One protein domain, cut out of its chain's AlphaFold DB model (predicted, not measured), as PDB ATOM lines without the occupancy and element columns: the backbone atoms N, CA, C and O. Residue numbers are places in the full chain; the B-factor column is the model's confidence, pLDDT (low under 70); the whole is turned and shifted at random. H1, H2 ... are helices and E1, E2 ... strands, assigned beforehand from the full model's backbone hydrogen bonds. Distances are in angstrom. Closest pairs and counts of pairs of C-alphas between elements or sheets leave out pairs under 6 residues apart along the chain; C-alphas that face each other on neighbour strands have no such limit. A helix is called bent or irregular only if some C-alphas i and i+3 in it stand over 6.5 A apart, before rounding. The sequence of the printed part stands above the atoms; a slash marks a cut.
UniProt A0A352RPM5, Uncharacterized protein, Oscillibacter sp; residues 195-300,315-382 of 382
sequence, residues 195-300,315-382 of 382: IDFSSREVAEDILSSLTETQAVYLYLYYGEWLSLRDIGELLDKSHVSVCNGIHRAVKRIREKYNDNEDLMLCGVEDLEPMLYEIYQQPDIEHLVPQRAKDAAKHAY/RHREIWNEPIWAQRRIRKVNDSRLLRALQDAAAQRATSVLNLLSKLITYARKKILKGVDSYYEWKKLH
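What this domain is: This is residues 195 to 300 and 315 to 382 of the 382 residues of an uncharacterized protein of Oscillibacter sp (UniProt A0A352RPM5). What shape do these coordinates draw? A compact body of crossing helices has H2 in its core, with H4 crossing H2 on one side and H9 crossing it on another. H5 crosses H9 and packs on the last residues of H2, H8 packs on H5 and H9, H10 sits past the last residues of H9, and H7 lies at the outside, touching no helix. What is it built of? The printed part has 174 residues with ten named helices and one named strand, in the order H1, H2, H3, H4, E1, H5, H6, H7, H8, H9, H10, and its class is mostly helix. It is compact, with a radius of gyration of the C-alphas of 16.2 A and spans of 42 by 42 by 29 A.

Where its parts are: Which elements come first? H1 is residues 200 to 209, beginning with C-alpha 200 at (20.629, -22.536, -28.674). H2 is residues 212 to 223 and H3 is residues 228 to 235. H4, residues 239 to 256, is the longest helix by residues and spans 25.9 A. What follows up to the cut? E1 is residues 264 to 266, H5 is residues 268 to 280, 20.0 A long, and H6 is residues 282 to 287. H6 is irregular, with C-alphas 282 and 285 7.2 A apart. H7, residues 290 to 300, ends with C-alpha 300 at (12.612, -24.487, -66.015). What lies after the cut? Residues 315 to 336 hold no named element. H8 is residues 337 to 348, H9 is residues 353 to 369, 22.0 A long, and H10 is residues 372 to 381, ending with C-alpha 381 at (19.952, -7.248, -27.963).

How they stand to each other: What is near the first printed residues? Residues 195 to 196 pair in parallel with residues 265 to 266 of E1, which pairs with no named strand. H1 touches H9, their closest C-alphas being those of Glu 204 and Leu 369, 5.6 A apart, at a steep tilt of 49 degrees, opposite ways. What surrounds H2? It touches H4 with residues 213 to 218 alone, closest at the C-alphas of Gln 214 and Ala 249, 5.7 A apart, about perpendicular at 87 degrees. H3 touches H4, closest at the C-alphas of Gly 232 and His 239, 5.0 A apart. H2 also touches H5, closest at the C-alphas of Gly 223 and Glu 269, 3.8 A apart, while H4 and H9 are apart. What does H9 touch? H9 is the hub, touching six helices; for instance, it touches H2 about perpendicular at 89 degrees, closest at the C-alphas of Glu 212 and Ser 358, 5.3 A apart. It touches H8, closest at the C-alphas of Ala 346 and Val 353, 5.8 A apart. H10 only just touches it, only at the corner by their link, with the C-alphas of Ile 368 and Tyr 375 closest at 5.4 A. How do the helix backbones run? In H1, H2, H3, H4, H7, H8 and H10 every O i to N i+4 pair is within hydrogen-bond range. The counts are 6 of 9 in H5, 12 of 13 in H9 and 0 of 2 in H6, where 2 of 3 O i to N i+3 pairs are within range.

The domain as a whole: How large is it? The two C-alphas farthest apart are those of Arg 315 and Leu 381, at 46.7 A. Where is the cut? Residues 301 to 314 are not printed, and C-alphas 300 and 315 are 29.5 A apart across it. Of the links printed whole, none is long. Where is confidence low? The mean pLDDT of the printed part is 71.9, and 54 residues are under 70, among them residues 282 to 300 and 315 to 335.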
ATOM      1  N   ILE A 195      10.445 -29.457 -25.661       72.38
ATOM      2  CA  ILE A 195      11.586 -29.145 -26.510       72.38
ATOM      3  C   ILE A 195      11.551 -27.637 -26.729       72.38
ATOM      4  O   ILE A 195      10.796 -27.127 -27.563       72.38
ATOM      5  N   ASP A 196      12.346 -26.928 -25.936       74.06
ATOM      6  CA  ASP A 196      12.484 -25.484 -26.041       74.06
ATOM      7  C   ASP A 196      13.447 -25.116 -27.177       74.06
ATOM      8  O   ASP A 196      14.667 -25.155 -27.022       74.06
ATOM      9  N   PHE A 197      12.895 -24.761 -28.336       77.94
ATOM     10  CA  PHE A 197      13.667 -24.296 -29.488       77.94
ATOM     11  C   PHE A 197      14.304 -22.914 -29.239       77.94
ATOM     12  O   PHE A 197      15.218 -22.525 -29.962       77.94
ATOM     13  N   SER A 198      13.903 -22.195 -28.185       74.50
ATOM     14  CA  SER A 198      14.569 -20.967 -27.735       74.50
ATOM     15  C   SER A 198      15.895 -21.236 -27.011       74.50
ATOM     16  O   SER A 198      16.605 -20.285 -26.664       74.50
ATOM     17  N   SER A 199      16.244 -22.502 -26.748       74.38
ATOM     18  CA  SER A 199      17.604 -22.905 -26.378       74.38
ATOM     19  C   SER A 199      18.452 -23.059 -27.636       74.38
ATOM     20  O   SER A 199      18.082 -23.727 -28.602       74.38
ATOM     21  N   ARG A 200      19.645 -22.466 -27.597       82.38
ATOM     22  CA  ARG A 200      20.629 -22.536 -28.674       82.38
ATOM     23  C   ARG A 200      21.003 -23.970 -29.018       82.38
ATOM     24  O   ARG A 200      21.045 -24.329 -30.192       82.38
ATOM     25  N   GLU A 201      21.300 -24.757 -27.989       75.88
ATOM     26  CA  GLU A 201      21.758 -26.136 -28.100       75.88
ATOM     27  C   GLU A 201      20.686 -26.967 -28.801       75.88
ATOM     28  O   GLU A 201      20.977 -27.684 -29.753       75.88
ATOM     29  N   VAL A 202      19.429 -26.788 -28.393       78.25
ATOM     30  CA  VAL A 202      18.265 -27.462 -28.973       78.25
ATOM     31  C   VAL A 202      18.016 -27.009 -30.416       78.25
ATOM     32  O   VAL A 202      17.824 -27.847 -31.299       78.25
ATOM     33  N   ALA A 203      18.073 -25.706 -30.702       82.50
ATOM     34  CA  ALA A 203      17.894 -25.172 -32.053       82.50
ATOM     35  C   ALA A 203      18.988 -25.643 -33.025       82.50
ATOM     36  O   ALA A 203      18.684 -26.061 -34.148       82.50
ATOM     37  N   GLU A 204      20.261 -25.599 -32.615       83.25
ATOM     38  CA  GLU A 204      21.384 -26.099 -33.416       83.25
ATOM     39  C   GLU A 204      21.220 -27.595 -33.695       83.25
ATOM     40  O   GLU A 204      21.369 -28.046 -34.838       83.25
ATOM     41  N   ASP A 205      20.875 -28.356 -32.663       82.56
ATOM     42  CA  ASP A 205      20.761 -29.802 -32.714       82.56
ATOM     43  C   ASP A 205      19.583 -30.266 -33.597       82.56
ATOM     44  O   ASP A 205      19.733 -31.187 -34.415       82.56
ATOM     45  N   ILE A 206      18.438 -29.579 -33.530       86.12
ATOM     46  CA  ILE A 206      17.276 -29.830 -34.396       86.12
ATOM     47  C   ILE A 206      17.561 -29.399 -35.838       86.12
ATOM     48  O   ILE A 206      17.367 -30.185 -36.765       86.12
ATOM     49  N   LEU A 207      18.069 -28.188 -36.079       88.50
ATOM     50  CA  LEU A 207      18.346 -27.726 -37.448       88.50
ATOM     51  C   LEU A 207      19.488 -28.502 -38.121       88.50
ATOM     52  O   LEU A 207      19.601 -28.508 -39.351       88.50
ATOM     53  N   SER A 208      20.344 -29.165 -37.347       87.31
ATOM     54  CA  SER A 208      21.383 -30.056 -37.871       87.31
ATOM     55  C   SER A 208      20.840 -31.423 -38.300       87.31
ATOM     56  O   SER A 208      21.411 -32.034 -39.204       87.31
ATOM     57  N   SER A 209      19.726 -31.893 -37.726       86.50
ATOM     58  CA  SER A 209      19.094 -33.173 -38.100       86.50
ATOM     59  C   SER A 209      18.152 -33.063 -39.314       86.50
ATOM     60  O   SER A 209      17.826 -34.062 -39.977       86.50
ATOM     61  N   LEU A 210      17.726 -31.843 -39.647       89.38
ATOM     62  CA  LEU A 210      16.796 -31.559 -40.734       89.38
ATOM     63  C   LEU A 210      17.504 -31.191 -42.045       89.38
ATOM     64  O   LEU A 210      18.575 -30.586 -42.080       89.38
ATOM     65  N   THR A 211      16.864 -31.535 -43.164       90.06
ATOM     66  CA  THR A 211      17.224 -30.955 -44.467       90.06
ATOM     67  C   THR A 211      16.784 -29.491 -44.540       90.06
ATOM     68  O   THR A 211      15.844 -29.098 -43.855       90.06
ATOM     69  N   GLU A 212      17.405 -28.693 -45.413       88.50
ATOM     70  CA  GLU A 212      17.079 -27.262 -45.563       88.50
ATOM     71  C   GLU A 212      15.579 -27.038 -45.807       88.50
ATOM     72  O   GLU A 212      14.937 -26.263 -45.110       88.50
ATOM     73  N   THR A 213      14.980 -27.807 -46.720       88.81
ATOM     74  CA  THR A 213      13.543 -27.733 -47.019       88.81
ATOM     75  C   THR A 213      12.667 -28.131 -45.827       88.81
ATOM     76  O   THR A 213      11.609 -27.544 -45.623       88.81
ATOM     77  N   GLN A 214      13.081 -29.124 -45.033       91.25
ATOM     78  CA  GLN A 214      12.350 -29.519 -43.824       91.25
ATOM     79  C   GLN A 214      12.412 -28.434 -42.753       91.25
ATOM     80  O   GLN A 214      11.394 -28.159 -42.131       91.25
ATOM     81  N   ALA A 215      13.575 -27.806 -42.570       90.62
ATOM     82  CA  ALA A 215      13.740 -26.696 -41.644       90.62
ATOM     83  C   ALA A 215      12.884 -25.487 -42.056       90.62
ATOM     84  O   ALA A 215      12.224 -24.896 -41.210       90.62
ATOM     85  N   VAL A 216      12.805 -25.185 -43.359       91.75
ATOM     86  CA  VAL A 216      11.898 -24.150 -43.886       91.75
ATOM     87  C   VAL A 216      10.437 -24.489 -43.592       91.75
ATOM     88  O   VAL A 216       9.701 -23.633 -43.114       91.75
ATOM     89  N   TYR A 217       9.997 -25.725 -43.841       91.19
ATOM     90  CA  TYR A 217       8.619 -26.115 -43.531       91.19
ATOM     91  C   TYR A 217       8.320 -26.078 -42.029       91.19
ATOM     92  O   TYR A 217       7.233 -25.651 -41.652       91.19
ATOM     93  N   LEU A 218       9.272 -26.493 -41.186       89.50
ATOM     94  CA  LEU A 218       9.149 -26.422 -39.730       89.50
ATOM     95  C   LEU A 218       8.991 -24.965 -39.271       89.50
ATOM     96  O   LEU A 218       8.055 -24.665 -38.535       89.50
ATOM     97  N   TYR A 219       9.852 -24.065 -39.756       90.31
ATOM     98  CA  TYR A 219       9.807 -22.634 -39.450       90.31
ATOM     99  C   TYR A 219       8.486 -21.992 -39.885       90.31
ATOM    100  O   TYR A 219       7.824 -21.333 -39.089       90.31
ATOM    101  N   LEU A 220       8.050 -22.222 -41.125       88.75
ATOM    102  CA  LEU A 220       6.816 -21.615 -41.629       88.75
ATOM    103  C   LEU A 220       5.564 -22.129 -40.905       88.75
ATOM    104  O   LEU A 220       4.584 -21.399 -40.765       88.75
ATOM    105  N   TYR A 221       5.586 -23.384 -40.454       84.81
ATOM    106  CA  TYR A 221       4.450 -24.006 -39.783       84.81
ATOM    107  C   TYR A 221       4.381 -23.672 -38.284       84.81
ATOM    108  O   TYR A 221       3.308 -23.327 -37.796       84.81
ATOM    109  N   TYR A 222       5.506 -23.733 -37.562       80.94
ATOM    110  CA  TYR A 222       5.547 -23.517 -36.107       80.94
ATOM    111  C   TYR A 222       6.023 -22.120 -35.689       80.94
ATOM    112  O   TYR A 222       5.588 -21.641 -34.652       80.94
ATOM    113  N   GLY A 223       6.878 -21.453 -36.466       80.62
ATOM    114  CA  GLY A 223       7.347 -20.095 -36.158       80.62
ATOM    115  C   GLY A 223       6.418 -19.014 -36.710       80.62
ATOM    116  O   GLY A 223       5.994 -18.113 -35.990       80.62
ATOM    117  N   GLU A 224       6.038 -19.146 -37.982       81.06
ATOM    118  CA  GLU A 224       5.157 -18.185 -38.668       81.06
ATOM    119  C   GLU A 224       3.672 -18.545 -38.578       81.06
ATOM    120  O   GLU A 224       2.813 -17.751 -38.961       81.06
ATOM    121  N   TRP A 225       3.345 -19.723 -38.040       79.50
ATOM    122  CA  TRP A 225       1.973 -20.197 -37.840       79.50
ATOM    123  C   TRP A 225       1.124 -20.214 -39.124       79.50
ATOM    124  O   TRP A 225      -0.088 -19.979 -39.072       79.50
ATOM    125  N   LEU A 226       1.731 -20.490 -40.281       77.62
ATOM    126  CA  LEU A 226       1.023 -20.560 -41.560       77.62
ATOM    127  C   LEU A 226       0.277 -21.884 -41.730       77.62
ATOM    128  O   LEU A 226       0.702 -22.931 -41.233       77.62
ATOM    129  N   SER A 227      -0.825 -21.868 -42.485       79.62
ATOM    130  CA  SER A 227      -1.512 -23.109 -42.843       79.62
ATOM    131  C   SER A 227      -0.733 -23.891 -43.909       79.62
ATOM    132  O   SER A 227       0.019 -23.332 -44.707       79.62
ATOM    133  N   LEU A 228      -0.964 -25.206 -44.001       81.62
ATOM    134  CA  LEU A 228      -0.346 -26.056 -45.035       81.62
ATOM    135  C   LEU A 228      -0.633 -25.574 -46.467       81.62
ATOM    136  O   LEU A 228       0.151 -25.851 -47.378       81.62
ATOM    137  N   ARG A 229      -1.773 -24.901 -46.672       79.81
ATOM    138  CA  ARG A 229      -2.164 -24.328 -47.964       79.81
ATOM    139  C   ARG A 229      -1.379 -23.055 -48.244       79.81
ATOM    140  O   ARG A 229      -0.757 -22.989 -49.296       79.81
ATOM    141  N   ASP A 230      -1.305 -22.146 -47.273       78.69
ATOM    142  CA  ASP A 230      -0.549 -20.891 -47.399       78.69
ATOM    143  C   ASP A 230       0.942 -21.156 -47.639       78.69
ATOM    144  O   ASP A 230       1.566 -20.517 -48.480       78.69
ATOM    145  N   ILE A 231       1.518 -22.156 -46.960       82.81
ATOM    146  CA  ILE A 231       2.905 -22.590 -47.197       82.81
ATOM    147  C   ILE A 231       3.063 -23.150 -48.618       82.81
ATOM    148  O   ILE A 231       4.069 -22.901 -49.282       82.81
ATOM    149  N   GLY A 232       2.084 -23.927 -49.087       83.44
ATOM    150  CA  GLY A 232       2.078 -24.463 -50.445       83.44
ATOM    151  C   GLY A 232       2.049 -23.361 -51.503       83.44
ATOM    152  O   GLY A 232       2.851 -23.387 -52.434       83.44
ATOM    153  N   GLU A 233       1.181 -22.369 -51.319       84.94
ATOM    154  CA  GLU A 233       1.061 -21.199 -52.194       84.94
ATOM    155  C   GLU A 233       2.333 -20.343 -52.171       84.94
ATOM    156  O   GLU A 233       2.868 -20.011 -53.228       84.94
ATOM    157  N   LEU A 234       2.888 -20.072 -50.985       85.69
ATOM    158  CA  LEU A 234       4.109 -19.279 -50.813       85.69
ATOM    159  C   LEU A 234       5.332 -19.901 -51.505       85.69
ATOM    160  O   LEU A 234       6.212 -19.183 -51.986       85.69
ATOM    161  N   LEU A 235       5.428 -21.233 -51.521       85.94
ATOM    162  CA  LEU A 235       6.618 -21.954 -51.984       85.94
ATOM    163  C   LEU A 235       6.453 -22.636 -53.351       85.94
ATOM    164  O   LEU A 235       7.380 -23.335 -53.778       85.94
ATOM    165  N   ASP A 236       5.308 -22.462 -54.020       85.00
ATOM    166  CA  ASP A 236       4.923 -23.195 -55.238       85.00
ATOM    167  C   ASP A 236       5.035 -24.728 -55.044       85.00
ATOM    168  O   ASP A 236       5.749 -25.457 -55.749       85.00
ATOM    169  N   LYS A 237       4.382 -25.229 -53.987       86.25
ATOM    170  CA  LYS A 237       4.334 -26.648 -53.593       86.25
ATOM    171  C   LYS A 237       2.905 -27.098 -53.326       86.25
ATOM    172  O   LYS A 237       2.063 -26.346 -52.856       86.25
ATOM    173  N   SER A 238       2.633 -28.385 -53.541       82.31
ATOM    174  CA  SER A 238       1.354 -28.951 -53.112       82.31
ATOM    175  C   SER A 238       1.285 -29.037 -51.585       82.31
ATOM    176  O   SER A 238       2.253 -29.445 -50.937       82.31
ATOM    177  N   HIS A 239       0.117 -28.738 -51.010       77.38
ATOM    178  CA  HIS A 239      -0.125 -28.862 -49.565       77.38
ATOM    179  C   HIS A 239       0.213 -30.270 -49.031       77.38
ATOM    180  O   HIS A 239       0.703 -30.412 -47.916       77.38
ATOM    181  N   VAL A 240       0.024 -31.318 -49.848       79.69
ATOM    182  CA  VAL A 240       0.407 -32.703 -49.517       79.69
ATOM    183  C   VAL A 240       1.925 -32.847 -49.388       79.69
ATOM    184  O   VAL A 240       2.410 -33.515 -48.478       79.69
ATOM    185  N   SER A 241       2.697 -32.210 -50.273       83.19
ATOM    186  CA  SER A 241       4.160 -32.231 -50.195       83.19
ATOM    187  C   SER A 241       4.677 -31.496 -48.959       83.19
ATOM    188  O   SER A 241       5.663 -31.941 -48.374       83.19
ATOM    189  N   VAL A 242       4.032 -30.391 -48.579       82.50
ATOM    190  CA  VAL A 242       4.348 -29.641 -47.355       82.50
ATOM    191  C   VAL A 242       4.036 -30.496 -46.128       82.50
ATOM    192  O   VAL A 242       4.916 -30.735 -45.307       82.50
ATOM    193  N   CYS A 243       2.827 -31.061 -46.070       81.56
ATOM    194  CA  CYS A 243       2.374 -31.961 -45.010       81.56
ATOM    195  C   CYS A 243       3.335 -33.144 -44.801       81.56
ATOM    196  O   CYS A 243       3.798 -33.398 -43.691       81.56
ATOM    197  N   ASN A 244       3.713 -33.831 -45.882       82.69
ATOM    198  CA  ASN A 244       4.682 -34.926 -45.837       82.69
ATOM    199  C   ASN A 244       6.068 -34.471 -45.358       82.69
ATOM    200  O   ASN A 244       6.778 -35.230 -44.698       82.69
ATOM    201  N   GLY A 245       6.486 -33.262 -45.732       85.88
ATOM    202  CA  GLY A 245       7.758 -32.691 -45.308       85.88
ATOM    203  C   GLY A 245       7.788 -32.392 -43.809       85.88
ATOM    204  O   GLY A 245       8.774 -32.734 -43.158       85.88
ATOM    205  N   ILE A 246       6.694 -31.846 -43.269       85.38
ATOM    206  CA  ILE A 246       6.525 -31.562 -41.837       85.38
ATOM    207  C   ILE A 246       6.478 -32.859 -41.033       85.38
ATOM    208  O   ILE A 246       7.255 -32.990 -40.095       85.38
ATOM    209  N   HIS A 247       5.678 -33.854 -41.433       81.50
ATOM    210  CA  HIS A 247       5.656 -35.159 -40.751       81.50
ATOM    211  C   HIS A 247       7.051 -35.789 -40.677       81.50
ATOM    212  O   HIS A 247       7.474 -36.251 -39.625       81.50
ATOM    213  N   ARG A 248       7.818 -35.751 -41.776       86.12
ATOM    214  CA  ARG A 248       9.201 -36.258 -41.780       86.12
ATOM    215  C   ARG A 248      10.138 -35.447 -40.889       86.12
ATOM    216  O   ARG A 248      11.114 -36.008 -40.406       86.12
ATOM    217  N   ALA A 249       9.911 -34.144 -40.745       88.12
ATOM    218  CA  ALA A 249      10.696 -33.300 -39.851       88.12
ATOM    219  C   ALA A 249      10.376 -33.619 -38.384       88.12
ATOM    220  O   ALA A 249      11.288 -33.907 -37.620       88.12
ATOM    221  N   VAL A 250       9.088 -33.663 -38.026       84.44
ATOM    222  CA  VAL A 250       8.605 -34.016 -36.680       84.44
ATOM    223  C   VAL A 250       9.084 -35.407 -36.276       84.44
ATOM    224  O   VAL A 250       9.630 -35.560 -35.190       84.44
ATOM    225  N   LYS A 251       8.973 -36.397 -37.167       83.31
ATOM    226  CA  LYS A 251       9.456 -37.757 -36.912       83.31
ATOM    227  C   LYS A 251      10.950 -37.799 -36.586       83.31
ATOM    228  O   LYS A 251      11.334 -38.404 -35.600       83.31
ATOM    229  N   ARG A 252      11.791 -37.086 -37.348       85.69
ATOM    230  CA  ARG A 252      13.237 -36.997 -37.061       85.69
ATOM    231  C   ARG A 252      13.540 -36.344 -35.717       85.69
ATOM    232  O   ARG A 252      14.539 -36.682 -35.096       85.69
ATOM    233  N   ILE A 253      12.721 -35.379 -35.303       84.06
ATOM    234  CA  ILE A 253      12.852 -34.756 -33.986       84.06
ATOM    235  C   ILE A 253      12.441 -35.769 -32.909       84.06
ATOM    236  O   ILE A 253      13.189 -35.971 -31.964       84.06
ATOM    237  N   ARG A 254      11.319 -36.475 -33.072       78.00
ATOM    238  CA  ARG A 254      10.875 -37.517 -32.129       78.00
ATOM    239  C   ARG A 254      11.903 -38.628 -31.945       78.00
ATOM    240  O   ARG A 254      12.322 -38.853 -30.814       78.00
ATOM    241  N   GLU A 255      12.405 -39.186 -33.046       79.62
ATOM    242  CA  GLU A 255      13.442 -40.230 -33.040       79.62
ATOM    243  C   GLU A 255      14.698 -39.780 -32.271       79.62
ATOM    244  O   GLU A 255      15.425 -40.596 -31.708       79.62
ATOM    245  N   LYS A 256      14.956 -38.467 -32.220       76.12
ATOM    246  CA  LYS A 256      16.110 -37.877 -31.538       76.12
ATOM    247  C   LYS A 256      15.879 -37.591 -30.051       76.12
ATOM    248  O   LYS A 256      16.826 -37.664 -29.276       76.12
ATOM    249  N   TYR A 257      14.647 -37.282 -29.651       71.81
ATOM    250  CA  TYR A 257      14.274 -36.922 -28.276       71.81
ATOM    251  C   TYR A 257      13.493 -38.048 -27.563       71.81
ATOM    252  O   TYR A 257      12.621 -37.782 -26.741       71.81
ATOM    253  N   ASN A 258      13.849 -39.313 -27.835       64.06
ATOM    254  CA  ASN A 258      13.308 -40.542 -27.220       64.06
ATOM    255  C   ASN A 258      11.860 -40.926 -27.589       64.06
ATOM    256  O   ASN A 258      11.171 -41.521 -26.764       64.06
ATOM    257  N   ASP A 259      11.395 -40.616 -28.805       57.31
ATOM    258  CA  ASP A 259      10.104 -41.068 -29.368       57.31
ATOM    259  C   ASP A 259       8.885 -40.838 -28.459       57.31
ATOM    260  O   ASP A 259       7.858 -41.508 -28.559       57.31
ATOM    261  N   ASN A 260       8.968 -39.848 -27.572       57.38
ATOM    262  CA  ASN A 260       7.868 -39.538 -26.684       57.38
ATOM    263  C   ASN A 260       6.791 -38.781 -27.483       57.38
ATOM    264  O   ASN A 260       6.961 -37.622 -27.874       57.38
ATOM    265  N   GLU A 261       5.682 -39.471 -27.766       56.34
ATOM    266  CA  GLU A 261       4.553 -38.964 -28.559       56.34
ATOM    267  C   GLU A 261       3.961 -37.664 -27.990       56.34
ATOM    268  O   GLU A 261       3.369 -36.868 -28.727       56.34
ATOM    269  N   ASP A 262       4.188 -37.424 -26.700       54.00
ATOM    270  CA  ASP A 262       3.685 -36.302 -25.925       54.00
ATOM    271  C   ASP A 262       4.611 -35.063 -25.937       54.00
ATOM    272  O   ASP A 262       4.192 -33.994 -25.503       54.00
ATOM    273  N   LEU A 263       5.834 -35.129 -26.481       62.75
ATOM    274  CA  LEU A 263       6.746 -33.968 -26.546       62.75
ATOM    275  C   LEU A 263       6.073 -32.748 -27.187       62.75
ATOM    276  O   LEU A 263       5.336 -32.897 -28.157       62.75
ATOM    277  N   MET A 264       6.350 -31.539 -26.698       67.19
ATOM    278  CA  MET A 264       5.871 -30.295 -27.316       67.19
ATOM    279  C   MET A 264       7.053 -29.466 -27.812       67.19
ATOM    280  O   MET A 264       8.012 -29.265 -27.076       67.19
ATOM    281  N   LEU A 265       6.971 -28.973 -29.051       73.69
ATOM    282  CA  LEU A 265       7.941 -28.028 -29.605       73.69
ATOM    283  C   LEU A 265       7.455 -26.590 -29.375       73.69
ATOM    284  O   LEU A 265       6.366 -26.232 -29.829       73.69
ATOM    285  N   CYS A 266       8.272 -25.785 -28.700       75.94
ATOM    286  CA  CYS A 266       8.016 -24.372 -28.392       75.94
ATOM    287  C   CYS A 266       9.180 -23.498 -28.878       75.94
ATOM    288  O   CYS A 266      10.261 -24.029 -29.111       75.94
ATOM    289  N   GLY A 267       8.988 -22.180 -29.007       69.75
ATOM    290  CA  GLY A 267      10.095 -21.233 -29.221       69.75
ATOM    291  C   GLY A 267      10.616 -21.149 -30.659       69.75
ATOM    292  O   GLY A 267      11.688 -20.606 -30.912       69.75
ATOM    293  N   VAL A 268       9.884 -21.701 -31.632       80.31
ATOM    294  CA  VAL A 268      10.279 -21.650 -33.054       80.31
ATOM    295  C   VAL A 268      10.075 -20.243 -33.626       80.31
ATOM    296  O   VAL A 268      10.758 -19.847 -34.569       80.31
ATOM    297  N   GLU A 269       9.149 -19.478 -33.051       77.38
ATOM    298  CA  GLU A 269       8.870 -18.079 -33.375       77.38
ATOM    299  C   GLU A 269      10.081 -17.156 -33.177       77.38
ATOM    300  O   GLU A 269      10.224 -16.183 -33.917       77.38
ATOM    301  N   ASP A 270      11.002 -17.507 -32.275       78.25
ATOM    302  CA  ASP A 270      12.209 -16.722 -31.984       78.25
ATOM    303  C   ASP A 270      13.214 -16.729 -33.149       78.25
ATOM    304  O   ASP A 270      14.167 -15.948 -33.170       78.25
ATOM    305  N   LEU A 271      12.998 -17.583 -34.156       80.88
ATOM    306  CA  LEU A 271      13.765 -17.548 -35.397       80.88
ATOM    307  C   LEU A 271      13.433 -16.334 -36.272       80.88
ATOM    308  O   LEU A 271      14.313 -15.906 -37.013       80.88
ATOM    309  N   GLU A 272      12.209 -15.792 -36.244       83.50
ATOM    310  CA  GLU A 272      11.824 -14.707 -37.168       83.50
ATOM    311  C   GLU A 272      12.687 -13.451 -36.985       83.50
ATOM    312  O   GLU A 272      13.283 -13.020 -37.980       83.50
ATOM    313  N   PRO A 273      12.878 -12.924 -35.758       76.88
ATOM    314  CA  PRO A 273      13.712 -11.746 -35.553       76.88
ATOM    315  C   PRO A 273      15.169 -11.997 -35.962       76.88
ATOM    316  O   PRO A 273      15.789 -11.154 -36.610       76.88
ATOM    317  N   MET A 274      15.694 -13.195 -35.673       78.81
ATOM    318  CA  MET A 274      17.065 -13.586 -36.017       78.81
ATOM    319  C   MET A 274      17.268 -13.649 -37.532       78.81
ATOM    320  O   MET A 274      18.240 -13.119 -38.072       78.81
ATOM    321  N   LEU A 275      16.349 -14.308 -38.240       82.69
ATOM    322  CA  LEU A 275      16.404 -14.444 -39.692       82.69
ATOM    323  C   LEU A 275      16.189 -13.095 -40.386       82.69
ATOM    324  O   LEU A 275      16.796 -12.858 -41.432       82.69
ATOM    325  N   TYR A 276      15.366 -12.216 -39.811       80.50
ATOM    326  CA  TYR A 276      15.164 -10.860 -40.309       80.50
ATOM    327  C   TYR A 276      16.404  -9.989 -40.148       80.50
ATOM    328  O   TYR A 276      16.800  -9.329 -41.105       80.50
ATOM    329  N   GLU A 277      17.067 -10.025 -38.996       76.69
ATOM    330  CA  GLU A 277      18.310  -9.283 -38.802       76.69
ATOM    331  C   GLU A 277      19.421  -9.797 -39.717       76.69
ATOM    332  O   GLU A 277      20.087  -8.992 -40.367       76.69
ATOM    333  N   ILE A 278      19.559 -11.127 -39.854       79.44
ATOM    334  CA  ILE A 278      20.452 -11.710 -40.861       79.44
ATOM    335  C   ILE A 278      20.114 -11.117 -42.217       79.44
ATOM    336  O   ILE A 278      21.029 -10.623 -42.858       79.44
ATOM    337  N   TYR A 279      18.837 -11.140 -42.622       78.12
ATOM    338  CA  TYR A 279      18.351 -10.623 -43.905       78.12
ATOM    339  C   TYR A 279      18.716  -9.146 -44.167       78.12
ATOM    340  O   TYR A 279      18.923  -8.772 -45.322       78.12
ATOM    341  N   GLN A 280      18.838  -8.316 -43.128       76.94
ATOM    342  CA  GLN A 280      19.238  -6.908 -43.254       76.94
ATOM    343  C   GLN A 280      20.758  -6.708 -43.412       76.94
ATOM    344  O   GLN A 280      21.194  -5.605 -43.746       76.94
ATOM    345  N   GLN A 281      21.588  -7.736 -43.190       73.44
ATOM    346  CA  GLN A 281      23.043  -7.605 -43.304       73.44
ATOM    347  C   GLN A 281      23.484  -7.411 -44.775       73.44
ATOM    348  O   GLN A 281      23.047  -8.154 -45.659       73.44
ATOM    349  N   PRO A 282      24.406  -6.469 -45.059       58.06
ATOM    350  CA  PRO A 282      24.817  -6.123 -46.428       58.06
ATOM    351  C   PRO A 282      25.516  -7.267 -47.193       58.06
ATOM    352  O   PRO A 282      25.472  -7.302 -48.419       58.06
ATOM    353  N   ASP A 283      26.081  -8.261 -46.497       56.50
ATOM    354  CA  ASP A 283      26.833  -9.379 -47.096       56.50
ATOM    355  C   ASP A 283      25.966 -10.476 -47.758       56.50
ATOM    356  O   ASP A 283      26.483 -11.471 -48.282       56.50
ATOM    357  N   ILE A 284      24.635 -10.344 -47.765       55.12
ATOM    358  CA  ILE A 284      23.739 -11.406 -48.267       55.12
ATOM    359  C   ILE A 284      23.796 -11.584 -49.782       55.12
ATOM    360  O   ILE A 284      23.439 -12.651 -50.296       55.12
ATOM    361  N   GLU A 285      24.279 -10.591 -50.525       47.84
ATOM    362  CA  GLU A 285      24.408 -10.686 -51.983       47.84
ATOM    363  C   GLU A 285      25.299 -11.864 -52.424       47.84
ATOM    364  O   GLU A 285      25.064 -12.461 -53.480       47.84
ATOM    365  N   HIS A 286      26.227 -12.308 -51.568       52.91
ATOM    366  CA  HIS A 286      27.107 -13.456 -51.810       52.91
ATOM    367  C   HIS A 286      26.478 -14.833 -51.505       52.91
ATOM    368  O   HIS A 286      27.010 -15.861 -51.932       52.91
ATOM    369  N   LEU A 287      25.319 -14.902 -50.832       52.03
ATOM    370  CA  LEU A 287      24.645 -16.171 -50.497       52.03
ATOM    371  C   LEU A 287      23.922 -16.814 -51.694       52.03
ATOM    372  O   LEU A 287      23.469 -17.962 -51.616       52.03
ATOM    373  N   VAL A 288      23.808 -16.135 -52.841       49.03
ATOM    374  CA  VAL A 288      23.282 -16.718 -54.088       49.03
ATOM    375  C   VAL A 288      24.390 -16.865 -55.131       49.03
ATOM    376  O   VAL A 288      24.549 -15.976 -55.966       49.03
ATOM    377  N   PRO A 289      25.104 -18.013 -55.166       49.91
ATOM    378  CA  PRO A 289      26.073 -18.283 -56.219       49.91
ATOM    379  C   PRO A 289      25.403 -18.203 -57.591       49.91
ATOM    380  O   PRO A 289      24.331 -18.783 -57.791       49.91
ATOM    381  N   GLN A 290      26.050 -17.540 -58.550       47.38
ATOM    382  CA  GLN A 290      25.554 -17.398 -59.923       47.38
ATOM    383  C   GLN A 290      25.203 -18.764 -60.549       47.38
ATOM    384  O   GLN A 290      24.149 -18.925 -61.155       47.38
ATOM    385  N   ARG A 291      25.982 -19.798 -60.210       44.81
ATOM    386  CA  ARG A 291      25.774 -21.204 -60.595       44.81
ATOM    387  C   ARG A 291      24.399 -21.775 -60.204       44.81
ATOM    388  O   ARG A 291      23.863 -22.626 -60.909       44.81
ATOM    389  N   ALA A 292      23.807 -21.310 -59.098       42.38
ATOM    390  CA  ALA A 292      22.462 -21.706 -58.666       42.38
ATOM    391  C   ALA A 292      21.357 -20.957 -59.436       42.38
ATOM    392  O   ALA A 292      20.281 -21.518 -59.650       42.38
ATOM    393  N   LYS A 293      21.625 -19.724 -59.892       44.91
ATOM    394  CA  LYS A 293      20.735 -18.973 -60.796       44.91
ATOM    395  C   LYS A 293      20.695 -19.634 -62.179       44.91
ATOM    396  O   LYS A 293      19.625 -19.759 -62.772       44.91
ATOM    397  N   ASP A 294      21.834 -20.150 -62.635       47.62
ATOM    398  CA  ASP A 294      21.955 -20.854 -63.917       47.62
ATOM    399  C   ASP A 294      21.292 -22.245 -63.873       47.62
ATOM    400  O   ASP A 294      20.545 -22.615 -64.780       47.62
ATOM    401  N   ALA A 295      21.449 -22.992 -62.772       43.16
ATOM    402  CA  ALA A 295      20.769 -24.276 -62.567       43.16
ATOM    403  C   ALA A 295      19.231 -24.148 -62.509       43.16
ATOM    404  O   ALA A 295      18.519 -25.005 -63.038       43.16
ATOM    405  N   ALA A 296      18.707 -23.068 -61.914       40.34
ATOM    406  CA  ALA A 296      17.270 -22.785 -61.878       40.34
ATOM    407  C   ALA A 296      16.704 -22.462 -63.274       40.34
ATOM    408  O   ALA A 296      15.638 -22.969 -63.634       40.34
ATOM    409  N   LYS A 297      17.449 -21.712 -64.101       43.72
ATOM    410  CA  LYS A 297      17.098 -21.466 -65.513       43.72
ATOM    411  C   LYS A 297      17.073 -22.763 -66.332       43.72
ATOM    412  O   LYS A 297      16.140 -22.977 -67.103       43.72
ATOM    413  N   HIS A 298      18.028 -23.670 -66.120       40.78
ATOM    414  CA  HIS A 298      18.064 -24.968 -66.809       40.78
ATOM    415  C   HIS A 298      16.962 -25.948 -66.361       40.78
ATOM    416  O   HIS A 298      16.479 -26.737 -67.176       40.78
ATOM    417  N   ALA A 299      16.525 -25.895 -65.098       38.28
ATOM    418  CA  ALA A 299      15.429 -26.725 -64.591       38.28
ATOM    419  C   ALA A 299      14.047 -26.301 -65.132       38.28
ATOM    420  O   ALA A 299      13.170 -27.151 -65.296       38.28
ATOM    421  N   TYR A 300      13.862 -25.014 -65.452       38.84
ATOM    422  CA  TYR A 300      12.612 -24.487 -66.015       38.84
ATOM    423  C   TYR A 300      12.376 -24.961 -67.461       38.84
ATOM    424  O   TYR A 300      11.253 -25.286 -67.837       38.84
ATOM    425  N   ARG A 315       3.537 -46.917 -49.271       33.22
ATOM    426  CA  ARG A 315       4.274 -46.382 -48.099       33.22
ATOM    427  C   ARG A 315       3.625 -45.153 -47.459       33.22
ATOM    428  O   ARG A 315       4.142 -44.611 -46.493       33.22
ATOM    429  N   HIS A 316       2.531 -44.659 -48.038       34.44
ATOM    430  CA  HIS A 316       1.883 -43.441 -47.567       34.44
ATOM    431  C   HIS A 316       1.027 -43.700 -46.327       34.44
ATOM    432  O   HIS A 316       0.918 -42.798 -45.520       34.44
ATOM    433  N   ARG A 317       0.455 -44.901 -46.153       31.34
ATOM    434  CA  ARG A 317      -0.569 -45.176 -45.129       31.34
ATOM    435  C   ARG A 317      -0.044 -45.192 -43.687       31.34
ATOM    436  O   ARG A 317      -0.808 -44.874 -42.792       31.34
ATOM    437  N   GLU A 318       1.238 -45.486 -43.479       32.78
ATOM    438  CA  GLU A 318       1.868 -45.540 -42.144       32.78
ATOM    439  C   GLU A 318       2.279 -44.154 -41.610       32.78
ATOM    440  O   GLU A 318       2.360 -43.961 -40.406       32.78
ATOM    441  N   ILE A 319       2.487 -43.160 -42.487       34.62
ATOM    442  CA  ILE A 319       2.951 -41.808 -42.103       34.62
ATOM    443  C   ILE A 319       1.818 -40.963 -41.485       34.62
ATOM    444  O   ILE A 319       2.089 -40.022 -40.751       34.62
ATOM    445  N   TRP A 320       0.548 -41.301 -41.749       28.72
ATOM    446  CA  TRP A 320      -0.619 -40.525 -41.290       28.72
ATOM    447  C   TRP A 320      -1.046 -40.805 -39.845       28.72
ATOM    448  O   TRP A 320      -1.991 -40.175 -39.377       28.72
ATOM    449  N   ASN A 321      -0.388 -41.739 -39.152       32.06
ATOM    450  CA  ASN A 321      -0.759 -42.113 -37.786       32.06
ATOM    451  C   ASN A 321       0.027 -41.345 -36.712       32.06
ATOM    452  O   ASN A 321      -0.385 -41.346 -35.559       32.06
ATOM    453  N   GLU A 322       1.122 -40.669 -37.069       38.78
ATOM    454  CA  GLU A 322       1.899 -39.867 -36.123       38.78
ATOM    455  C   GLU A 322       1.387 -38.416 -36.120       38.78
ATOM    456  O   GLU A 322       1.542 -37.715 -37.124       38.78
ATOM    457  N   PRO A 323       0.782 -37.920 -35.026       51.38
ATOM    458  CA  PRO A 323       0.151 -36.605 -35.034       51.38
ATOM    459  C   PRO A 323       1.201 -35.496 -35.182       51.38
ATOM    460  O   PRO A 323       2.134 -35.426 -34.385       51.38
ATOM    461  N   ILE A 324       1.041 -34.601 -36.167       58.22
ATOM    462  CA  ILE A 324       1.677 -33.269 -36.145       58.22
ATOM    463  C   ILE A 324       1.272 -32.599 -34.823       58.22
ATOM    464  O   ILE A 324       0.107 -32.697 -34.429       58.22
ATOM    465  N   TRP A 325       2.200 -31.927 -34.130       60.75
ATOM    466  CA  TRP A 325       1.862 -31.216 -32.895       60.75
ATOM    467  C   TRP A 325       0.739 -30.211 -33.166       60.75
ATOM    468  O   TRP A 325       0.834 -29.378 -34.065       60.75
ATOM    469  N   ALA A 326      -0.364 -30.345 -32.425       49.16
ATOM    470  CA  ALA A 326      -1.607 -29.650 -32.730       49.16
ATOM    471  C   ALA A 326      -1.432 -28.122 -32.695       49.16
ATOM    472  O   ALA A 326      -1.161 -27.528 -31.651       49.16
ATOM    473  N   GLN A 327      -1.647 -27.483 -33.844       51.09
ATOM    474  CA  GLN A 327      -1.573 -26.036 -34.017       51.09
ATOM    475  C   GLN A 327      -2.873 -25.365 -33.535       51.09
ATOM    476  O   GLN A 327      -3.962 -25.704 -33.997       51.09
ATOM    477  N   ARG A 328      -2.778 -24.390 -32.614       42.38
ATOM    478  CA  ARG A 328      -3.940 -23.628 -32.090       42.38
ATOM    479  C   ARG A 328      -4.098 -22.220 -32.682       42.38
ATOM    480  O   ARG A 328      -5.076 -21.545 -32.376       42.38
ATOM    481  N   ARG A 329      -3.142 -21.755 -33.495       49.62
ATOM    482  CA  ARG A 329      -3.089 -20.390 -34.052       49.62
ATOM    483  C   ARG A 329      -2.738 -20.435 -35.540       49.62
ATOM    484  O   ARG A 329      -1.827 -21.165 -35.915       49.62
ATOM    485  N   ILE A 330      -3.444 -19.655 -36.359       56.97
ATOM    486  CA  ILE A 330      -3.157 -19.473 -37.791       56.97
ATOM    487  C   ILE A 330      -2.925 -17.980 -38.030       56.97
ATOM    488  O   ILE A 330      -3.788 -17.172 -37.677       56.97
ATOM    489  N   ARG A 331      -1.774 -17.616 -38.599       58.81
ATOM    490  CA  ARG A 331      -1.450 -16.246 -39.032       58.81
ATOM    491  C   ARG A 331      -1.526 -16.135 -40.551       58.81
ATOM    492  O   ARG A 331      -1.417 -17.141 -41.253       58.81
ATOM    493  N   LYS A 332      -1.714 -14.919 -41.065       65.06
ATOM    494  CA  LYS A 332      -1.617 -14.666 -42.506       65.06
ATOM    495  C   LYS A 332      -0.159 -14.413 -42.879       65.06
ATOM    496  O   LYS A 332       0.579 -13.792 -42.124       65.06
ATOM    497  N   VAL A 333       0.228 -14.820 -44.088       59.91
ATOM    498  CA  VAL A 333       1.588 -14.626 -44.639       59.91
ATOM    499  C   VAL A 333       2.066 -13.172 -44.524       59.91
ATOM    500  O   VAL A 333       3.228 -12.923 -44.216       59.91
ATOM    501  N   ASN A 334       1.155 -12.211 -44.700       60.88
ATOM    502  CA  ASN A 334       1.465 -10.780 -44.700       60.88
ATOM    503  C   ASN A 334       1.736 -10.189 -43.306       60.88
ATOM    504  O   ASN A 334       2.155  -9.034 -43.214       60.88
ATOM    505  N   ASP A 335       1.502 -10.940 -42.228       69.44
ATOM    506  CA  ASP A 335       1.714 -10.441 -40.869       69.44
ATOM    507  C   ASP A 335       3.217 -10.420 -40.517       69.44
ATOM    508  O   ASP A 335       3.683  -9.519 -39.815       69.44
ATOM    509  N   SER A 336       4.004 -11.337 -41.094       75.94
ATOM    510  CA  SER A 336       5.460 -11.421 -40.908       75.94
ATOM    511  C   SER A 336       6.205 -10.313 -41.654       75.94
ATOM    512  O   SER A 336       5.899  -9.994 -42.810       75.94
ATOM    513  N   ARG A 337       7.193  -9.693 -40.997       79.12
ATOM    514  CA  ARG A 337       8.047  -8.664 -41.620       79.12
ATOM    515  C   ARG A 337       9.063  -9.313 -42.552       79.12
ATOM    516  O   ARG A 337       9.266  -8.818 -43.662       79.12
ATOM    517  N   LEU A 338       9.627 -10.449 -42.137       81.06
ATOM    518  CA  LEU A 338      10.541 -11.237 -42.954       81.06
ATOM    519  C   LEU A 338       9.872 -11.756 -44.228       81.06
ATOM    520  O   LEU A 338      10.418 -11.569 -45.314       81.06
ATOM    521  N   LEU A 339       8.694 -12.383 -44.129       83.00
ATOM    522  CA  LEU A 339       8.059 -12.983 -45.309       83.00
ATOM    523  C   LEU A 339       7.692 -11.937 -46.367       83.00
ATOM    524  O   LEU A 339       7.923 -12.189 -47.549       83.00
ATOM    525  N   ARG A 340       7.223 -10.752 -45.952       78.56
ATOM    526  CA  ARG A 340       6.979  -9.622 -46.865       78.56
ATOM    527  C   ARG A 340       8.250  -9.204 -47.604       78.56
ATOM    528  O   ARG A 340       8.270  -9.197 -48.831       78.56
ATOM    529  N   ALA A 341       9.336  -8.957 -46.869       77.69
ATOM    530  CA  ALA A 341      10.612  -8.560 -47.465       77.69
ATOM    531  C   ALA A 341      11.174  -9.631 -48.420       77.69
ATOM    532  O   ALA A 341      11.733  -9.322 -49.476       77.69
ATOM    533  N   LEU A 342      10.994 -10.911 -48.086       82.69
ATOM    534  CA  LEU A 342      11.429 -12.022 -48.927       82.69
ATOM    535  C   LEU A 342      10.590 -12.193 -50.190       82.69
ATOM    536  O   LEU A 342      11.154 -12.564 -51.219       82.69
ATOM    537  N   GLN A 343       9.283 -11.939 -50.140       79.56
ATOM    538  CA  GLN A 343       8.423 -11.956 -51.323       79.56
ATOM    539  C   GLN A 343       8.813 -10.843 -52.303       79.56
ATOM    540  O   GLN A 343       9.005 -11.123 -53.490       79.56
ATOM    541  N   ASP A 344       9.042  -9.628 -51.800       74.00
ATOM    542  CA  ASP A 344       9.492  -8.494 -52.615       74.00
ATOM    543  C   ASP A 344      10.863  -8.777 -53.249       74.00
ATOM    544  O   ASP A 344      11.057  -8.614 -54.458       74.00
ATOM    545  N   ALA A 345      11.809  -9.301 -52.467       72.62
ATOM    546  CA  ALA A 345      13.133  -9.662 -52.965       72.62
ATOM    547  C   ALA A 345      13.105 -10.844 -53.947       72.62
ATOM    548  O   ALA A 345      13.885 -10.866 -54.904       72.62
ATOM    549  N   ALA A 346      12.230 -11.829 -53.735       75.69
ATOM    550  CA  ALA A 346      12.041 -12.953 -54.649       75.69
ATOM    551  C   ALA A 346      11.540 -12.474 -56.019       75.69
ATOM    552  O   ALA A 346      12.089 -12.892 -57.046       75.69
ATOM    553  N   ALA A 347      10.579 -11.544 -56.025       70.69
ATOM    554  CA  ALA A 347      10.060 -10.914 -57.235       70.69
ATOM    555  C   ALA A 347      11.139 -10.097 -57.966       70.69
ATOM    556  O   ALA A 347      11.317 -10.252 -59.173       70.69
ATOM    557  N   GLN A 348      11.918  -9.291 -57.239       68.31
ATOM    558  CA  GLN A 348      12.975  -8.452 -57.820       68.31
ATOM    559  C   GLN A 348      14.170  -9.258 -58.357       68.31
ATOM    560  O   GLN A 348      14.765  -8.895 -59.369       68.31
ATOM    561  N   ARG A 349      14.547 -10.357 -57.689       68.38
ATOM    562  CA  ARG A 349      15.766 -11.136 -57.990       68.38
ATOM    563  C   ARG A 349      15.507 -12.399 -58.822       68.38
ATOM    564  O   ARG A 349      16.430 -13.198 -58.990       68.38
ATOM    565  N   ALA A 350      14.279 -12.596 -59.311       67.00
ATOM    566  CA  ALA A 350      13.842 -13.787 -60.050       67.00
ATOM    567  C   ALA A 350      14.251 -15.108 -59.361       67.00
ATOM    568  O   ALA A 350      14.813 -16.017 -59.978       67.00
ATOM    569  N   THR A 351      14.011 -15.200 -58.051       75.81
ATOM    570  CA  THR A 351      14.326 -16.378 -57.226       75.81
ATOM    571  C   THR A 351      13.100 -16.801 -56.419       75.81
ATOM    572  O   THR A 351      12.099 -16.098 -56.405       75.81
ATOM    573  N   SER A 352      13.143 -17.961 -55.761       82.75
ATOM    574  CA  SER A 352      12.026 -18.430 -54.934       82.75
ATOM    575  C   SER A 352      12.225 -18.089 -53.459       82.75
ATOM    576  O   SER A 352      13.347 -18.142 -52.946       82.75
ATOM    577  N   VAL A 353      11.119 -17.821 -52.756       83.00
ATOM    578  CA  VAL A 353      11.103 -17.614 -51.295       83.00
ATOM    579  C   VAL A 353      11.727 -18.810 -50.570       83.00
ATOM    580  O   VAL A 353      12.522 -18.625 -49.653       83.00
ATOM    581  N   LEU A 354      11.474 -20.034 -51.050       86.56
ATOM    582  CA  LEU A 354      12.104 -21.255 -50.537       86.56
ATOM    583  C   LEU A 354      13.637 -21.177 -50.563       86.56
ATOM    584  O   LEU A 354      14.285 -21.529 -49.585       86.56
ATOM    585  N   ASN A 355      14.225 -20.723 -51.671       84.12
ATOM    586  CA  ASN A 355      15.678 -20.648 -51.821       84.12
ATOM    587  C   ASN A 355      16.286 -19.609 -50.869       84.12
ATOM    588  O   ASN A 355      17.328 -19.858 -50.266       84.12
ATOM    589  N   LEU A 356      15.624 -18.459 -50.714       82.69
ATOM    590  CA  LEU A 356      16.056 -17.420 -49.781       82.69
ATOM    591  C   LEU A 356      15.962 -17.901 -48.326       82.69
ATOM    592  O   LEU A 356      16.951 -17.811 -47.601       82.69
ATOM    593  N   LEU A 357      14.832 -18.493 -47.924       88.06
ATOM    594  CA  LEU A 357      14.645 -19.029 -46.571       88.06
ATOM    595  C   LEU A 357      15.631 -20.155 -46.248       88.06
ATOM    596  O   LEU A 357      16.257 -20.121 -45.192       88.06
ATOM    597  N   SER A 358      15.836 -21.112 -47.160       87.69
ATOM    598  CA  SER A 358      16.818 -22.189 -46.964       87.69
ATOM    599  C   SER A 358      18.211 -21.636 -46.669       87.69
ATOM    600  O   SER A 358      18.924 -22.158 -45.816       87.69
ATOM    601  N   LYS A 359      18.603 -20.553 -47.344       84.88
ATOM    602  CA  LYS A 359      19.913 -19.925 -47.153       84.88
ATOM    603  C   LYS A 359      20.019 -19.160 -45.854       84.88
ATOM    604  O   LYS A 359      21.044 -19.292 -45.191       84.88
ATOM    605  N   LEU A 360      18.986 -18.405 -45.491       86.44
ATOM    606  CA  LEU A 360      18.941 -17.698 -44.213       86.44
ATOM    607  C   LEU A 360      19.036 -18.687 -43.051       86.44
ATOM    608  O   LEU A 360      19.895 -18.527 -42.192       86.44
ATOM    609  N   ILE A 361      18.253 -19.770 -43.084       87.94
ATOM    610  CA  ILE A 361      18.298 -20.821 -42.059       87.94
ATOM    611  C   ILE A 361      19.666 -21.523 -42.050       87.94
ATOM    612  O   ILE A 361      20.247 -21.738 -40.985       87.94
ATOM    613  N   THR A 362      20.236 -21.845 -43.215       86.62
ATOM    614  CA  THR A 362      21.576 -22.453 -43.293       86.62
ATOM    615  C   THR A 362      22.665 -21.520 -42.757       86.62
ATOM    616  O   THR A 362      23.599 -21.997 -42.107       86.62
ATOM    617  N   TYR A 363      22.566 -20.215 -43.006       83.94
ATOM    618  CA  TYR A 363      23.495 -19.215 -42.485       83.94
ATOM    619  C   TYR A 363      23.338 -19.038 -40.972       83.94
ATOM    620  O   TYR A 363      24.337 -19.138 -40.259       83.94
ATOM    621  N   ALA A 364      22.105 -18.889 -40.476       82.69
ATOM    622  CA  ALA A 364      21.791 -18.827 -39.048       82.69
ATOM    623  C   ALA A 364      22.383 -20.030 -38.306       82.69
ATOM    624  O   ALA A 364      23.129 -19.867 -37.341       82.69
ATOM    625  N   ARG A 365      22.169 -21.239 -38.841       83.81
ATOM    626  CA  ARG A 365      22.752 -22.477 -38.312       83.81
ATOM    627  C   ARG A 365      24.279 -22.447 -38.278       83.81
ATOM    628  O   ARG A 365      24.879 -22.875 -37.302       83.81
ATOM    629  N   LYS A 366      24.928 -21.997 -39.355       81.25
ATOM    630  CA  LYS A 366      26.393 -22.075 -39.482       81.25
ATOM    631  C   LYS A 366      27.143 -20.984 -38.723       81.25
ATOM    632  O   LYS A 366      28.267 -21.250 -38.313       81.25
ATOM    633  N   LYS A 367      26.569 -19.786 -38.595       76.56
ATOM    634  CA  LYS A 367      27.271 -18.598 -38.088       76.56
ATOM    635  C   LYS A 367      26.790 -18.154 -36.710       76.56
ATOM    636  O   LYS A 367      27.616 -17.754 -35.902       76.56
ATOM    637  N   ILE A 368      25.484 -18.233 -36.447       73.12
ATOM    638  CA  ILE A 368      24.896 -17.742 -35.194       73.12
ATOM    639  C   ILE A 368      24.742 -18.893 -34.208       73.12
ATOM    640  O   ILE A 368      25.349 -18.871 -33.147       73.12
ATOM    641  N   LEU A 369      24.023 -19.952 -34.584       75.88
ATOM    642  CA  LEU A 369      23.754 -21.062 -33.669       75.88
ATOM    643  C   LEU A 369      25.018 -21.842 -33.288       75.88
ATOM    644  O   LEU A 369      25.106 -22.318 -32.169       75.88
ATOM    645  N   LYS A 370      26.048 -21.880 -34.141       75.25
ATOM    646  CA  LYS A 370      27.352 -22.492 -33.820       75.25
ATOM    647  C   LYS A 370      28.266 -21.664 -32.911       75.25
ATOM    648  O   LYS A 370      29.191 -22.233 -32.335       75.25
ATOM    649  N   GLY A 371      28.036 -20.359 -32.774       74.00
ATOM    650  CA  GLY A 371      28.820 -19.485 -31.897       74.00
ATOM    651  C   GLY A 371      28.095 -19.244 -30.575       74.00
ATOM    652  O   GLY A 371      27.000 -18.692 -30.584       74.00
ATOM    653  N   VAL A 372      28.697 -19.647 -29.448       68.50
ATOM    654  CA  VAL A 372      28.124 -19.426 -28.100       68.50
ATOM    655  C   VAL A 372      27.903 -17.941 -27.867       68.50
ATOM    656  O   VAL A 372      26.780 -17.518 -27.597       68.50
ATOM    657  N   ASP A 373      28.958 -17.157 -28.060       71.50
ATOM    658  CA  ASP A 373      28.947 -15.722 -27.798       71.50
ATOM    659  C   ASP A 373      27.986 -15.005 -28.753       71.50
ATOM    660  O   ASP A 373      27.098 -14.289 -28.301       71.50
ATOM    661  N   SER A 374      28.036 -15.324 -30.052       72.88
ATOM    662  CA  SER A 374      27.170 -14.727 -31.077       72.88
ATOM    663  C   SER A 374      25.671 -14.899 -30.806       72.88
ATOM    664  O   SER A 374      24.891 -13.982 -31.051       72.88
ATOM    665  N   TYR A 375      25.238 -16.072 -30.331       72.62
ATOM    666  CA  TYR A 375      23.821 -16.330 -30.065       72.62
ATOM    667  C   TYR A 375      23.326 -15.611 -28.804       72.62
ATOM    668  O   TYR A 375      22.250 -15.013 -28.817       72.62
ATOM    669  N   TYR A 376      24.090 -15.660 -27.707       73.00
ATOM    670  CA  TYR A 376      23.675 -15.010 -26.463       73.00
ATOM    671  C   TYR A 376      23.840 -13.489 -26.515       73.00
ATOM    672  O   TYR A 376      23.068 -12.787 -25.870       73.00
ATOM    673  N   GLU A 377      24.796 -12.962 -27.283       72.12
ATOM    674  CA  GLU A 377      24.865 -11.533 -27.607       72.12
ATOM    675  C   GLU A 377      23.638 -11.094 -28.405       72.12
ATOM    676  O   GLU A 377      22.992 -10.117 -28.036       72.12
ATOM    677  N   TRP A 378      23.246 -11.865 -29.423       76.12
ATOM    678  CA  TRP A 378      22.025 -11.607 -30.182       76.12
ATOM    679  C   TRP A 378      20.769 -11.593 -29.291       76.12
ATOM    680  O   TRP A 378      19.997 -10.637 -29.341       76.12
ATOM    681  N   LYS A 379      20.618 -12.597 -28.412       73.81
ATOM    682  CA  LYS A 379      19.503 -12.722 -27.447       73.81
ATOM    683  C   LYS A 379      19.536 -11.678 -26.319       73.81
ATOM    684  O   LYS A 379      18.584 -11.559 -25.564       73.81
ATOM    685  N   LYS A 380      20.646 -10.959 -26.129       72.69
ATOM    686  CA  LYS A 380      20.710  -9.815 -25.200       72.69
ATOM    687  C   LYS A 380      20.237  -8.517 -25.855       72.69
ATOM    688  O   LYS A 380      19.856  -7.595 -25.141       72.69
ATOM    689  N   LEU A 381      20.322  -8.429 -27.181       64.00
ATOM    690  CA  LEU A 381      19.952  -7.248 -27.963       64.00
ATOM    691  C   LEU A 381      18.464  -7.225 -28.352       64.00
ATOM    692  O   LEU A 381      17.962  -6.166 -28.727       64.00
ATOM    693  N   HIS A 382      17.778  -8.366 -28.247       57.47
ATOM    694  CA  HIS A 382      16.385  -8.601 -28.637       57.47
ATOM    695  C   HIS A 382      15.673  -9.398 -27.550       57.47
ATOM    696  O   HIS A 382      14.454  -9.172 -27.369       57.47
TER     697      HIS A 382